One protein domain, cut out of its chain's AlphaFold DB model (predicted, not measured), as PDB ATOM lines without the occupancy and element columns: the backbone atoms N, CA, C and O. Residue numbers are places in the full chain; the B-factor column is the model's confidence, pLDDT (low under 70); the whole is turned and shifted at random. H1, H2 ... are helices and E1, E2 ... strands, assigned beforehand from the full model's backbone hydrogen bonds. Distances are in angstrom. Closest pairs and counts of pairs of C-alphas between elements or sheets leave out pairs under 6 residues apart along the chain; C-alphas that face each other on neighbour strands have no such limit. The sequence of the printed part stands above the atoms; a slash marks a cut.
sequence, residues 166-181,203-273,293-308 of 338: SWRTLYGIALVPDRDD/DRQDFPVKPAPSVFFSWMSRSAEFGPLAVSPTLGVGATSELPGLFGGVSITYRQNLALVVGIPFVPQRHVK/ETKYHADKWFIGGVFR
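AT A GLANCE: This is residues 166 to 181, 203 to 273 and 293 to 308 of the 338 residues of an uncharacterized protein of Acidobacteria bacterium (UniProt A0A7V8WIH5). A narrow, closed barrel of six antiparallel strands, E1, E2, E3, E4, E5, E7 and back to E1, has the short helix H1 at one end; at the other end, E5 runs beyond the ring and pairs with E6. The printed part has 103 residues, mostly strand, in the order E1 E2 H1 E3 E4 E5 E6 E7. It is compact, with a radius of gyration of the C-alphas of 14.6 A, and a rod spanning 51 by 24 by 19 A.

IN THESE COORDINATES: E5, residues 258 to 272, is 38.4 A long and bends by 58 degrees at residue 263. E4 is residues 245 to 254, 25.3 A, and E3 residues 229 to 238, 24.7 A. E2, residues 209 to 221, is 31.8 A; E1, residues 166 to 177, is 30.4 A and begins with C-alpha 166 at (88.888, 97.347, 178.260). H1 is residues 222 to 225, E6 residues 293 to 298, and E7 residues 302 to 307, ending with C-alpha 307 at (104.296, 93.063, 177.520).

HOW THE PARTS SIT: In the ring, these N and O pairs are within hydrogen-bond range: N 168 and O 218 for E1 and E2, 2.8 A; N 217 and O 235 for E2 and E3, 2.7 A; N 236 and O 247 for E3 and E4, 2.8 A; N 252 and O 260 for E4 and E5, 2.8 A; N 261 and O 304 for E5 and E7, 2.8 A; N 175 and O 303 for E7 and E1, 2.8 A. E3, E4 and E5 form a meander, each strand the antiparallel neighbour of the one before; E3 and E4, and E4 and E5, are hairpins. E7, beside residues 258 to 264 of E5, and E6, beside 265 to 271, lie on one side of E5, and E4 on the other side; N 269 and O 295 of E5 and E6 are 2.8 A apart. H1 is on the barrel; the closest C-alphas of H1 and E3, Ala 224 and Ala 230, are 5.1 A apart. H1 is too short for an O i to N i+4 pair.

THE WHOLE: The farthest C-alphas, Phe 226 and Lys 273, are 51.7 A apart. Residues 182 to 202 and 274 to 292 are not printed, with C-alpha gaps of 13.2 A and 5.8 A. Of the links printed whole, none is long. Mean pLDDT of the printed part is 92.8; residues 203 to 207 are under 70.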
ATOM      1  N   SER A 166      88.003  96.194 178.223       90.75
ATOM      2  CA  SER A 166      88.888  97.347 178.260       90.75
ATOM      3  C   SER A 166      89.961  97.241 177.180       90.75
ATOM      4  O   SER A 166      90.480  96.161 176.888       90.75
ATOM      5  N   TRP A 167      90.315  98.380 176.584       92.94
ATOM      6  CA  TRP A 167      91.511  98.468 175.755       92.94
ATOM      7  C   TRP A 167      92.748  98.386 176.651       92.94
ATOM      8  O   TRP A 167      92.880  99.125 177.628       92.94
ATOM      9  N   ARG A 168      93.657  97.468 176.323       93.25
ATOM     10  CA  ARG A 168      94.939  97.276 177.003       93.25
ATOM     11  C   ARG A 168      96.065  97.724 176.080       93.25
ATOM     12  O   ARG A 168      96.201  97.184 174.982       93.25
ATOM     13  N   THR A 169      96.866  98.680 176.541       94.81
ATOM     14  CA  THR A 169      98.112  99.075 175.877       94.81
ATOM     15  C   THR A 169      99.209  98.068 176.217       94.81
ATOM     16  O   THR A 169      99.452  97.779 177.391       94.81
ATOM     17  N   LEU A 170      99.854  97.534 175.187       95.38
ATOM     18  CA  LEU A 170     100.942  96.567 175.246       95.38
ATOM     19  C   LEU A 170     102.137  97.141 174.478       95.38
ATOM     20  O   LEU A 170     101.960  97.826 173.473       95.38
ATOM     21  N   TYR A 171     103.350  96.841 174.924       96.06
ATOM     22  CA  TYR A 171     104.592  97.343 174.338       96.06
ATOM     23  C   TYR A 171     105.500  96.170 173.996       96.06
ATOM     24  O   TYR A 171     105.613  95.229 174.781       96.06
ATOM     25  N   GLY A 172     106.165  96.205 172.847       96.44
ATOM     26  CA  GLY A 172     107.074  95.127 172.477       96.44
ATOM     27  C   GLY A 172     107.705  95.307 171.109       96.44
ATOM     28  O   GLY A 172     107.869  96.426 170.630       96.44
ATOM     29  N   ILE A 173     108.064  94.187 170.489       97.81
ATOM     30  CA  ILE A 173     108.717  94.154 169.180       97.81
ATOM     31  C   ILE A 173     107.876  93.273 168.262       97.81
ATOM     32  O   ILE A 173     107.601  92.118 168.590       97.81
ATOM     33  N   ALA A 174     107.478  93.823 167.117       97.88
ATOM     34  CA  ALA A 174     106.917  93.068 166.007       97.88
ATOM     35  C   ALA A 174     108.048  92.604 165.082       97.88
ATOM     36  O   ALA A 174     108.931  93.391 164.752       97.88
ATOM     37  N   LEU A 175     108.019  91.349 164.655       97.06
ATOM     38  CA  LEU A 175     108.876  90.803 163.610       97.06
ATOM     39  C   LEU A 175     108.061  90.739 162.319       97.06
ATOM     40  O   LEU A 175     107.042  90.044 162.254       97.06
ATOM     41  N   VAL A 176     108.506  91.491 161.315       95.62
ATOM     42  CA  VAL A 176     107.873  91.607 159.994       95.62
ATOM     43  C   VAL A 176     108.810  91.001 158.946       95.62
ATOM     44  O   VAL A 176     110.017  91.227 159.045       95.62
ATOM     45  N   PRO A 177     108.320  90.238 157.952       93.31
ATOM     46  CA  PRO A 177     109.130  89.794 156.822       93.31
ATOM     47  C   PRO A 177     109.840  90.965 156.149       93.31
ATOM     48  O   PRO A 177     109.199  91.933 155.751       93.31
ATOM     49  N   ASP A 178     111.154  90.868 155.985       91.31
ATOM     50  CA  ASP A 178     111.882  91.866 155.219       91.31
ATOM     51  C   ASP A 178     111.648  91.641 153.720       91.31
ATOM     52  O   ASP A 178     111.916  90.566 153.171       91.31
ATOM     53  N   ARG A 179     111.110  92.671 153.072       89.31
ATOM     54  CA  ARG A 179     110.797  92.721 151.643       89.31
ATOM     55  C   ARG A 179     111.408  93.936 150.958       89.31
ATOM     56  O   ARG A 179     111.051  94.199 149.818       89.31
ATOM     57  N   ASP A 180     112.319  94.646 151.625       89.81
ATOM     58  CA  ASP A 180     113.062  95.704 150.951       89.81
ATOM     59  C   ASP A 180     113.928  95.098 149.848       89.81
ATOM     60  O   ASP A 180     114.677  94.146 150.091       89.81
ATOM     61  N   ASP A 181     113.893  95.695 148.668       88.94
ATOM     62  CA  ASP A 181     114.955  95.541 147.694       88.94
ATOM     63  C   ASP A 181     116.175  96.348 148.161       88.94
ATOM     64  O   ASP A 181     116.077  97.538 148.474       88.94
ATOM     65  N   ASP A 203     123.885  87.329 150.595       58.75
ATOM     66  CA  ASP A 203     124.055  87.041 152.019       58.75
ATOM     67  C   ASP A 203     122.747  87.110 152.838       58.75
ATOM     68  O   ASP A 203     122.788  86.971 154.064       58.75
ATOM     69  N   ARG A 204     121.569  87.308 152.216       59.66
ATOM     70  CA  ARG A 204     120.274  87.170 152.916       59.66
ATOM     71  C   ARG A 204     120.027  85.700 153.280       59.66
ATOM     72  O   ARG A 204     119.423  84.949 152.518       59.66
ATOM     73  N   GLN A 205     120.497  85.326 154.470       54.44
ATOM     74  CA  GLN A 205     120.214  84.047 155.120       54.44
ATOM     75  C   GLN A 205     118.705  83.792 155.257       54.44
ATOM     76  O   GLN A 205     117.886  84.716 155.230       54.44
ATOM     77  N   ASP A 206     118.356  82.516 155.411       59.97
ATOM     78  CA  ASP A 206     116.980  82.031 155.467       59.97
ATOM     79  C   ASP A 206     116.131  82.791 156.506       59.97
ATOM     80  O   ASP A 206     116.478  82.860 157.683       59.97
ATOM     81  N   PHE A 207     114.985  83.324 156.061       69.94
ATOM     82  CA  PHE A 207     114.063  84.179 156.834       69.94
ATOM     83  C   PHE A 207     114.623  85.555 157.266       69.94
ATOM     84  O   PHE A 207     114.779  85.829 158.459       69.94
ATOM     85  N   PRO A 208     114.803  86.505 156.326       87.38
ATOM     86  CA  PRO A 208     115.076  87.886 156.693       87.38
ATOM     87  C   PRO A 208     113.812  88.507 157.322       87.38
ATOM     88  O   PRO A 208     112.749  88.583 156.698       87.38
ATOM     89  N   VAL A 209     113.915  88.929 158.584       92.12
ATOM     90  CA  VAL A 209     112.851  89.613 159.336       92.12
ATOM     91  C   VAL A 209     113.380  90.902 159.956       92.12
ATOM     92  O   VAL A 209     114.494  90.944 160.478       92.12
ATOM     93  N   LYS A 210     112.565  91.957 159.929       92.88
ATOM     94  CA  LYS A 210     112.865  93.258 160.529       92.88
ATOM     95  C   LYS A 210     112.133  93.421 161.866       92.88
ATOM     96  O   LYS A 210     110.915  93.221 161.910       92.88
ATOM     97  N   PRO A 211     112.837  93.788 162.954       95.69
ATOM     98  CA  PRO A 211     112.205  94.162 164.209       95.69
ATOM     99  C   PRO A 211     111.652  95.592 164.129       95.69
ATOM    100  O   PRO A 211     112.374  96.530 163.801       95.69
ATOM    101  N   ALA A 212     110.386  95.763 164.495       96.31
ATOM    102  CA  ALA A 212     109.709  97.048 164.626       96.31
ATOM    103  C   ALA A 212     109.240  97.237 166.084       96.31
ATOM    104  O   ALA A 212     108.283  96.575 166.514       96.31
ATOM    105  N   PRO A 213     109.886  98.113 166.880       97.06
ATOM    106  CA  PRO A 213     109.414  98.479 168.215       97.06
ATOM    107  C   PRO A 213     108.004  99.069 168.128       97.06
ATOM    108  O   PRO A 213     107.783 100.028 167.390       97.06
ATOM    109  N   SER A 214     107.046  98.477 168.838       96.88
ATOM    110  CA  SER A 214     105.616  98.696 168.598       96.88
ATOM    111  C   SER A 214     104.798  98.861 169.875       96.88
ATOM    112  O   SER A 214     105.043  98.207 170.893       96.88
ATOM    113  N   VAL A 215     103.777  99.714 169.781       96.88
ATOM    114  CA  VAL A 215     102.706  99.884 170.766       96.88
ATOM    115  C   VAL A 215     101.438  99.263 170.195       96.88
ATOM    116  O   VAL A 215     101.007  99.614 169.098       96.88
ATOM    117  N   PHE A 216     100.828  98.352 170.944       97.19
ATOM    118  CA  PHE A 216      99.607  97.655 170.563       97.19
ATOM    119  C   PHE A 216      98.465  97.977 171.525       97.19
ATOM    120  O   PHE A 216      98.655  98.068 172.734       97.19
ATOM    121  N   PHE A 217      97.258  98.076 170.987       96.88
ATOM    122  CA  PHE A 217      96.007  98.245 171.708       96.88
ATOM    123  C   PHE A 217      95.166  96.992 171.469       96.88
ATOM    124  O   PHE A 217      94.794  96.698 170.334       96.88
ATOM    125  N   SER A 218      94.890  96.237 172.531       97.00
ATOM    126  CA  SER A 218      94.113  94.992 172.458       97.00
ATOM    127  C   SER A 218      92.823  95.116 173.257       97.00
ATOM    128  O   SER A 218      92.858  95.546 174.411       97.00
ATOM    129  N   TRP A 219      91.686  94.744 172.670       95.75
ATOM    130  CA  TRP A 219      90.393  94.777 173.359       95.75
ATOM    131  C   TRP A 219      90.180  93.495 174.170       95.75
ATOM    132  O   TRP A 219      89.863  92.438 173.622       95.75
ATOM    133  N   MET A 220      90.344  93.590 175.487       94.31
ATOM    134  CA  MET A 220      90.171  92.470 176.411       94.31
ATOM    135  C   MET A 220      88.752  92.481 176.980       94.31
ATOM    136  O   MET A 220      88.378  93.426 177.668       94.31
ATOM    137  N   SER A 221      87.955  91.441 176.718       91.56
ATOM    138  CA  SER A 221      86.616  91.311 177.306       91.56
ATOM    139  C   SER A 221      86.689  91.022 178.809       91.56
ATOM    140  O   SER A 221      87.580  90.313 179.276       91.56
ATOM    141  N   ARG A 222      85.712  91.515 179.579       85.81
ATOM    142  CA  ARG A 222      85.650  91.356 181.043       85.81
ATOM    143  C   ARG A 222      85.607  89.886 181.480       85.81
ATOM    144  O   ARG A 222      86.128  89.549 182.535       85.81
ATOM    145  N   SER A 223      85.025  88.998 180.671       86.00
ATOM    146  CA  SER A 223      85.058  87.551 180.923       86.00
ATOM    147  C   SER A 223      86.462  86.956 180.769       86.00
ATOM    148  O   SER A 223      86.828  86.064 181.530       86.00
ATOM    149  N   ALA A 224      87.265  87.467 179.832       90.56
ATOM    150  CA  ALA A 224      88.634  87.019 179.608       90.56
ATOM    151  C   ALA A 224      89.631  87.571 180.645       90.56
ATOM    152  O   ALA A 224      90.669  86.954 180.864       90.56
ATOM    153  N   GLU A 225      89.320  88.682 181.330       86.31
ATOM    154  CA  GLU A 225      90.186  89.252 182.379       86.31
ATOM    155  C   GLU A 225      90.454  88.271 183.536       86.31
ATOM    156  O   GLU A 225      91.554  88.258 184.087       86.31
ATOM    157  N   PHE A 226      89.486  87.417 183.883       84.44
ATOM    158  CA  PHE A 226      89.637  86.415 184.949       84.44
ATOM    159  C   PHE A 226      90.287  85.103 184.475       84.44
ATOM    160  O   PHE A 226      90.563  84.223 185.291       84.44
ATOM    161  N   GLY A 227      90.532  84.951 183.170       88.75
ATOM    162  CA  GLY A 227      91.141  83.759 182.588       88.75
ATOM    163  C   GLY A 227      92.677  83.757 182.678       88.75
ATOM    164  O   GLY A 227      93.310  84.814 182.655       88.75
ATOM    165  N   PRO A 228      93.324  82.575 182.716       93.12
ATOM    166  CA  PRO A 228      94.779  82.480 182.580       93.12
ATOM    167  C   PRO A 228      95.251  82.825 181.158       93.12
ATOM    168  O   PRO A 228      96.396  83.244 180.984       93.12
ATOM    169  N   LEU A 229      94.372  82.651 180.165       96.19
ATOM    170  CA  LEU A 229      94.564  82.962 178.753       96.19
ATOM    171  C   LEU A 229      93.393  83.814 178.251       96.19
ATOM    172  O   LEU A 229      92.237  83.495 178.525       96.19
ATOM    173  N   ALA A 230      93.701  84.854 177.482       95.94
ATOM    174  CA  ALA A 230      92.732  85.726 176.827       95.94
ATOM    175  C   ALA A 230      93.085  85.882 175.342       95.94
ATOM    176  O   ALA A 230      94.239  86.157 175.012       95.94
ATOM    177  N   VAL A 231      92.098  85.735 174.455       97.44
ATOM    178  CA  VAL A 231      92.231  86.054 173.025       97.44
ATOM    179  C   VAL A 231      91.506  87.367 172.761       97.44
ATOM    180  O   VAL A 231      90.362  87.543 173.180       97.44
ATOM    181  N   SER A 232      92.175  88.305 172.100       97.31
ATOM    182  CA  SER A 232      91.688  89.677 171.919       97.31
ATOM    183  C   SER A 232      92.023  90.189 170.518       97.31
ATOM    184  O   SER A 232      93.132  89.925 170.055       97.31
ATOM    185  N   PRO A 233      91.123  90.924 169.837       98.06
ATOM    186  CA  PRO A 233      91.486  91.646 168.626       98.06
ATOM    187  C   PRO A 233      92.422  92.805 168.984       98.06
ATOM    188  O   PRO A 233      92.264  93.454 170.027       98.06
ATOM    189  N   THR A 234      93.397  93.051 168.115       98.19
ATOM    190  CA  THR A 234      94.549  93.907 168.399       98.19
ATOM    191  C   THR A 234      94.888  94.782 167.200       98.19
ATOM    192  O   THR A 234      94.992  94.299 166.073       98.19
ATOM    193  N   LEU A 235      95.115  96.065 167.465       98.06
ATOM    194  CA  LEU A 235      95.689  97.029 166.527       98.06
ATOM    195  C   LEU A 235      97.015  97.542 167.092       98.06
ATOM    196  O   LEU A 235      97.219  97.498 168.301       98.06
ATOM    197  N   GLY A 236      97.920  98.045 166.261       97.12
ATOM    198  CA  GLY A 236      99.185  98.597 166.735       97.12
ATOM    199  C   GLY A 236      99.848  99.558 165.765       97.12
ATOM    200  O   GLY A 236      99.508  99.613 164.584       97.12
ATOM    201  N   VAL A 237     100.808 100.308 166.296       97.50
ATOM    202  CA  VAL A 237     101.684 101.221 165.557       97.50
ATOM    203  C   VAL A 237     103.120 100.925 165.967       97.50
ATOM    204  O   VAL A 237     103.400 100.783 167.159       97.50
ATOM    205  N   GLY A 238     104.028 100.841 165.000       95.88
ATOM    206  CA  GLY A 238     105.440 100.556 165.234       95.88
ATOM    207  C   GLY A 238     106.375 101.506 164.508       95.88
ATOM    208  O   GLY A 238     106.053 102.033 163.444       95.88
ATOM    209  N   ALA A 239     107.548 101.722 165.092       93.69
ATOM    210  CA  ALA A 239     108.621 102.468 164.460       93.69
ATOM    211  C   ALA A 239     109.316 101.598 163.401       93.69
ATOM    212  O   ALA A 239     109.720 100.468 163.685       93.69
ATOM    213  N   THR A 240     109.490 102.148 162.201       88.12
ATOM    214  CA  THR A 240     110.475 101.672 161.217       88.12
ATOM    215  C   THR A 240     111.536 102.759 161.015       88.12
ATOM    216  O   THR A 240     111.460 103.819 161.640       88.12
ATOM    217  N   SER A 241     112.529 102.521 160.158       84.88
ATOM    218  CA  SER A 241     113.583 103.495 159.846       84.88
ATOM    219  C   SER A 241     113.091 104.762 159.137       84.88
ATOM    220  O   SER A 241     113.791 105.769 159.180       84.88
ATOM    221  N   GLU A 242     111.922 104.727 158.486       87.00
ATOM    222  CA  GLU A 242     111.448 105.821 157.622       87.00
ATOM    223  C   GLU A 242     110.069 106.357 158.022       87.00
ATOM    224  O   GLU A 242     109.887 107.565 158.156       87.00
ATOM    225  N   LEU A 243     109.084 105.472 158.214       91.94
ATOM    226  CA  LEU A 243     107.682 105.836 158.461       91.94
ATOM    227  C   LEU A 243     107.033 104.901 159.502       91.94
ATOM    228  O   LEU A 243     107.491 103.770 159.683       91.94
ATOM    229  N   PRO A 244     105.968 105.321 160.208       95.44
ATOM    230  CA  PRO A 244     105.270 104.443 161.144       95.44
ATOM    231  C   PRO A 244     104.596 103.269 160.417       95.44
ATOM    232  O   PRO A 244     103.819 103.460 159.486       95.44
ATOM    233  N   GLY A 245     104.859 102.047 160.874       96.12
ATOM    234  CA  GLY A 245     104.127 100.852 160.458       96.12
ATOM    235  C   GLY A 245     102.817 100.709 161.230       96.12
ATOM    236  O   GLY A 245     102.773 100.992 162.428       96.12
ATOM    237  N   LEU A 246     101.762 100.239 160.568       97.69
ATOM    238  CA  LEU A 246     100.492  99.874 161.198       97.69
ATOM    239  C   LEU A 246     100.375  98.350 161.300       97.69
ATOM    240  O   LEU A 246     100.882  97.619 160.456       97.69
ATOM    241  N   PHE A 247      99.686  97.861 162.325       98.06
ATOM    242  CA  PHE A 247      99.550  96.432 162.604       98.06
ATOM    243  C   PHE A 247      98.102  96.100 162.963       98.06
ATOM    244  O   PHE A 247      97.491  96.810 163.762       98.06
ATOM    245  N   GLY A 248      97.556  95.013 162.416       98.12
ATOM    246  CA  GLY A 248      96.217  94.526 162.759       98.12
ATOM    247  C   GLY A 248      96.177  93.006 162.867       98.12
ATOM    248  O   GLY A 248      96.724  92.308 162.017       98.12
ATOM    249  N   GLY A 249      95.548  92.475 163.912       97.94
ATOM    250  CA  GLY A 249      95.542  91.037 164.163       97.94
ATOM    251  C   GLY A 249      94.850  90.628 165.456       97.94
ATOM    252  O   GLY A 249      93.903  91.270 165.913       97.94
ATOM    253  N   VAL A 250      95.341  89.543 166.047       98.38
ATOM    254  CA  VAL A 250      94.876  88.999 167.327       98.38
ATOM    255  C   VAL A 250      96.043  88.842 168.295       98.38
ATOM    256  O   VAL A 250      97.142  88.453 167.902       98.38
ATOM    257  N   SER A 251      95.799  89.113 169.575       98.31
ATOM    258  CA  SER A 251      96.717  88.797 170.668       98.31
ATOM    259  C   SER A 251      96.217  87.613 171.492       98.31
ATOM    260  O   SER A 251      95.029  87.534 171.810       98.31
ATOM    261  N   ILE A 252      97.140  86.739 171.885       98.12
ATOM    262  CA  ILE A 252      96.950  85.680 172.877       98.12
ATOM    263  C   ILE A 252      97.729  86.099 174.124       98.12
ATOM    264  O   ILE A 252      98.959  86.084 174.124       98.12
ATOM    265  N   THR A 253      97.019  86.508 175.174       97.31
ATOM    266  CA  THR A 253      97.599  87.045 176.413       97.31
ATOM    267  C   THR A 253      97.581  86.000 177.523       97.31
ATOM    268  O   THR A 253      96.519  85.486 177.861       97.31
ATOM    269  N   TYR A 254      98.732  85.736 178.143       95.75
ATOM    270  CA  TYR A 254      98.882  84.909 179.339       95.75
ATOM    271  C   TYR A 254      99.005  85.779 180.600       95.75
ATOM    272  O   TYR A 254      99.806  86.719 180.654       95.75
ATOM    273  N   ARG A 255      98.197  85.469 181.627       90.31
ATOM    274  CA  ARG A 255      98.146  86.172 182.931       90.31
ATOM    275  C   ARG A 255      98.130  87.709 182.819       90.31
ATOM    276  O   ARG A 255      98.808  88.395 183.576       90.31
ATOM    277  N   GLN A 256      97.380  88.238 181.850       88.19
ATOM    278  CA  GLN A 256      97.231  89.669 181.520       88.19
ATOM    279  C   GLN A 256      98.511  90.470 181.174       88.19
ATOM    280  O   GLN A 256      98.378  91.641 180.813       88.19
ATOM    281  N   ASN A 257      99.714  89.889 181.272       92.12
ATOM    282  CA  ASN A 257     100.977  90.643 181.288       92.12
ATOM    283  C   ASN A 257     101.927  90.328 180.127       92.12
ATOM    284  O   ASN A 257     102.692  91.203 179.730       92.12
ATOM    285  N   LEU A 258     101.881  89.112 179.582       95.00
ATOM    286  CA  LEU A 258     102.663  88.679 178.422       95.00
ATOM    287  C   LEU A 258     101.689  88.297 177.313       95.00
ATOM    288  O   LEU A 258     100.773  87.519 177.571       95.00
ATOM    289  N   ALA A 259     101.882  88.794 176.094       97.44
ATOM    290  CA  ALA A 259     101.076  88.382 174.953       97.44
ATOM    291  C   ALA A 259     101.907  88.112 173.697       97.44
ATOM    292  O   ALA A 259     102.932  88.748 173.442       97.44
ATOM    293  N   LEU A 260     101.410  87.169 172.901       98.38
ATOM    294  CA  LEU A 260     101.832  86.921 171.531       98.38
ATOM    295  C   LEU A 260     100.811  87.577 170.599       98.38
ATOM    296  O   LEU A 260      99.629  87.246 170.674       98.38
ATOM    297  N   VAL A 261     101.245  88.486 169.732       98.44
ATOM    298  CA  VAL A 261     100.406  89.116 168.704       98.44
ATOM    299  C   VAL A 261     100.732  88.495 167.352       98.44
ATOM    300  O   VAL A 261     101.904  88.364 167.010       98.44
ATOM    301  N   VAL A 262      99.716  88.130 166.576       98.44
ATOM    302  CA  VAL A 262      99.867  87.646 165.196       98.44
ATOM    303  C   VAL A 262      98.850  88.331 164.291       98.44
ATOM    304  O   VAL A 262      97.708  88.560 164.698       98.44
ATOM    305  N   GLY A 263      99.241  88.679 163.068       98.00
ATOM    306  CA  GLY A 263      98.352  89.401 162.159       98.00
ATOM    307  C   GLY A 263      99.017  89.869 160.873       98.00
ATOM    308  O   GLY A 263     100.028  89.315 160.462       98.00
ATOM    309  N   ILE A 264      98.444  90.904 160.264       97.94
ATOM    310  CA  ILE A 264      98.892  91.537 159.019       97.94
ATOM    311  C   ILE A 264      99.512  92.904 159.360       97.94
ATOM    312  O   ILE A 264      98.854  93.719 160.019       97.94
ATOM    313  N   PRO A 265     100.762  93.178 158.951       97.50
ATOM    314  CA  PRO A 265     101.367  94.494 159.060       97.50
ATOM    315  C   PRO A 265     101.133  95.285 157.764       97.50
ATOM    316  O   PRO A 265     101.078  94.721 156.670       97.50
ATOM    317  N   PHE A 266     101.026  96.600 157.890       97.38
ATOM    318  CA  PHE A 266     101.000  97.557 156.793       97.38
ATOM    319  C   PHE A 266     102.160  98.530 157.007       97.38
ATOM    320  O   PHE A 266     102.065  99.474 157.796       97.38
ATOM    321  N   VAL A 267     103.293  98.231 156.377       96.50
ATOM    322  CA  VAL A 267     104.595  98.856 156.654       96.50
ATOM    323  C   VAL A 267     105.176  99.512 155.402       96.50
ATOM    324  O   VAL A 267     104.888  99.053 154.294       96.50
ATOM    325  N   PRO A 268     105.996 100.568 155.549       95.56
ATOM    326  CA  PRO A 268     106.844 101.039 154.460       95.56
ATOM    327  C   PRO A 268     107.856  99.957 154.063       95.56
ATOM    328  O   PRO A 268     108.452  99.308 154.923       95.56
ATOM    329  N   GLN A 269     108.059  99.795 152.762       93.00
ATOM    330  CA  GLN A 269     109.082  98.945 152.161       93.00
ATOM    331  C   GLN A 269     109.763  99.699 151.025       93.00
ATOM    332  O   GLN A 269     109.097 100.416 150.271       93.00
ATOM    333  N   ARG A 270     111.073  99.511 150.876       92.75
ATOM    334  CA  ARG A 270     111.851 100.039 149.749       92.75
ATOM    335  C   ARG A 270     111.768  99.068 148.576       92.75
ATOM    336  O   ARG A 270     112.200  97.932 148.694       92.75
ATOM    337  N   HIS A 271     111.241  99.519 147.444       91.56
ATOM    338  CA  HIS A 271     111.172  98.747 146.196       91.56
ATOM    339  C   HIS A 271     112.030  99.423 145.129       91.56
ATOM    340  O   HIS A 271     112.116 100.652 145.096       91.56
ATOM    341  N   VAL A 272     112.664  98.660 144.239       91.75
ATOM    342  CA  VAL A 272     113.399  99.232 143.097       91.75
ATOM    343  C   VAL A 272     112.430  99.974 142.177       91.75
ATOM    344  O   VAL A 272     111.418  99.421 141.744       91.75
ATOM    345  N   LYS A 273     112.740 101.236 141.850       93.56
ATOM    346  CA  LYS A 273     111.886 102.040 140.965       93.56
ATOM    347  C   LYS A 273     111.801 101.367 139.583       93.56
ATOM    348  O   LYS A 273     112.853 101.029 139.032       93.56
ATOM    349  N   GLU A 293     112.183 103.391 145.746       94.88
ATOM    350  CA  GLU A 293     111.040 104.164 146.243       94.88
ATOM    351  C   GLU A 293     110.397 103.462 147.446       94.88
ATOM    352  O   GLU A 293     110.266 102.238 147.464       94.88
ATOM    353  N   THR A 294     109.967 104.235 148.443       95.31
ATOM    354  CA  THR A 294     109.284 103.697 149.627       95.31
ATOM    355  C   THR A 294     107.779 103.641 149.387       95.31
ATOM    356  O   THR A 294     107.143 104.661 149.117       95.31
ATOM    357  N   LYS A 295     107.189 102.450 149.511       94.94
ATOM    358  CA  LYS A 295     105.746 102.205 149.369       94.94
ATOM    359  C   LYS A 295     105.216 101.447 150.577       94.94
ATOM    360  O   LYS A 295     105.897 100.576 151.107       94.94
ATOM    361  N   TYR A 296     103.991 101.754 151.001       95.38
ATOM    362  CA  TYR A 296     103.313 100.918 151.989       95.38
ATOM    363  C   TYR A 296     102.850  99.612 151.349       95.38
ATOM    364  O   TYR A 296     102.195  99.628 150.304       95.38
ATOM    365  N   HIS A 297     103.146  98.497 152.007       93.19
ATOM    366  CA  HIS A 297     102.728  97.168 151.590       93.19
ATOM    367  C   HIS A 297     102.054  96.423 152.748       93.19
ATOM    368  O   HIS A 297     102.428  96.590 153.910       93.19
ATOM    369  N   ALA A 298     101.050  95.605 152.425       94.38
ATOM    370  CA  ALA A 298     100.412  94.696 153.371       94.38
ATOM    371  C   ALA A 298     101.093  93.323 153.280       94.38
ATOM    372  O   ALA A 298     100.874  92.588 152.313       94.38
ATOM    373  N   ASP A 299     101.925  92.963 154.259       88.94
ATOM    374  CA  ASP A 299     102.589  91.655 154.230       88.94
ATOM    375  C   ASP A 299     101.695  90.524 154.724       88.94
ATOM    376  O   ASP A 299     100.697  90.707 155.416       88.94
ATOM    377  N   LYS A 300     102.092  89.298 154.378       91.38
ATOM    378  CA  LYS A 300     101.326  88.088 154.691       91.38
ATOM    379  C   LYS A 300     101.179  87.827 156.191       91.38
ATOM    380  O   LYS A 300     100.209  87.187 156.582       91.38
ATOM    381  N   TRP A 301     102.155  88.239 157.003       96.50
ATOM    382  CA  TRP A 301     102.157  88.002 158.445       96.50
ATOM    383  C   TRP A 301     103.111  88.951 159.189       96.50
ATOM    384  O   TRP A 301     104.090  89.424 158.619       96.50
ATOM    385  N   PHE A 302     102.857  89.162 160.479       97.44
ATOM    386  CA  PHE A 302     103.845  89.544 161.492       97.44
ATOM    387  C   PHE A 302     103.629  88.699 162.753       97.44
ATOM    388  O   PHE A 302     102.526  88.191 162.985       97.44
ATOM    389  N   ILE A 303     104.668  88.569 163.578       98.00
ATOM    390  CA  ILE A 303     104.579  87.987 164.925       98.00
ATOM    391  C   ILE A 303     105.219  88.967 165.907       98.00
ATOM    392  O   ILE A 303     106.345  89.400 165.688       98.00
ATOM    393  N   GLY A 304     104.526  89.330 166.983       97.56
ATOM    394  CA  GLY A 304     105.023  90.255 168.000       97.56
ATOM    395  C   GLY A 304     105.009  89.664 169.404       97.56
ATOM    396  O   GLY A 304     103.990  89.136 169.847       97.56
ATOM    397  N   GLY A 305     106.126  89.789 170.120       98.00
ATOM    398  CA  GLY A 305     106.188  89.537 171.562       98.00
ATOM    399  C   GLY A 305     105.971  90.847 172.310       98.00
ATOM    400  O   GLY A 305     106.730  91.796 172.099       98.00
ATOM    401  N   VAL A 306     104.933  90.924 173.148       97.25
ATOM    402  CA  VAL A 306     104.538  92.172 173.821       97.25
ATOM    403  C   VAL A 306     104.239  91.970 175.303       97.25
ATOM    404  O   VAL A 306     103.778  90.913 175.737       97.25
ATOM    405  N   PHE A 307     104.470  93.024 176.077       95.94
ATOM    406  CA  PHE A 307     104.296  93.063 177.520       95.94
ATOM    407  C   PHE A 307     103.367  94.207 177.921       95.94
ATOM    408  O   PHE A 307     103.374  95.285 177.322       95.94
ATOM    409  N   ARG A 308     102.579  93.986 178.971       92.81
ATOM    410  CA  ARG A 308     101.801  95.029 179.638       92.81
ATOM    411  C   ARG A 308     102.563  95.517 180.865       92.81
ATOM    412  O   ARG A 308     102.923  94.716 181.725       92.81
TER     413      ARG A 308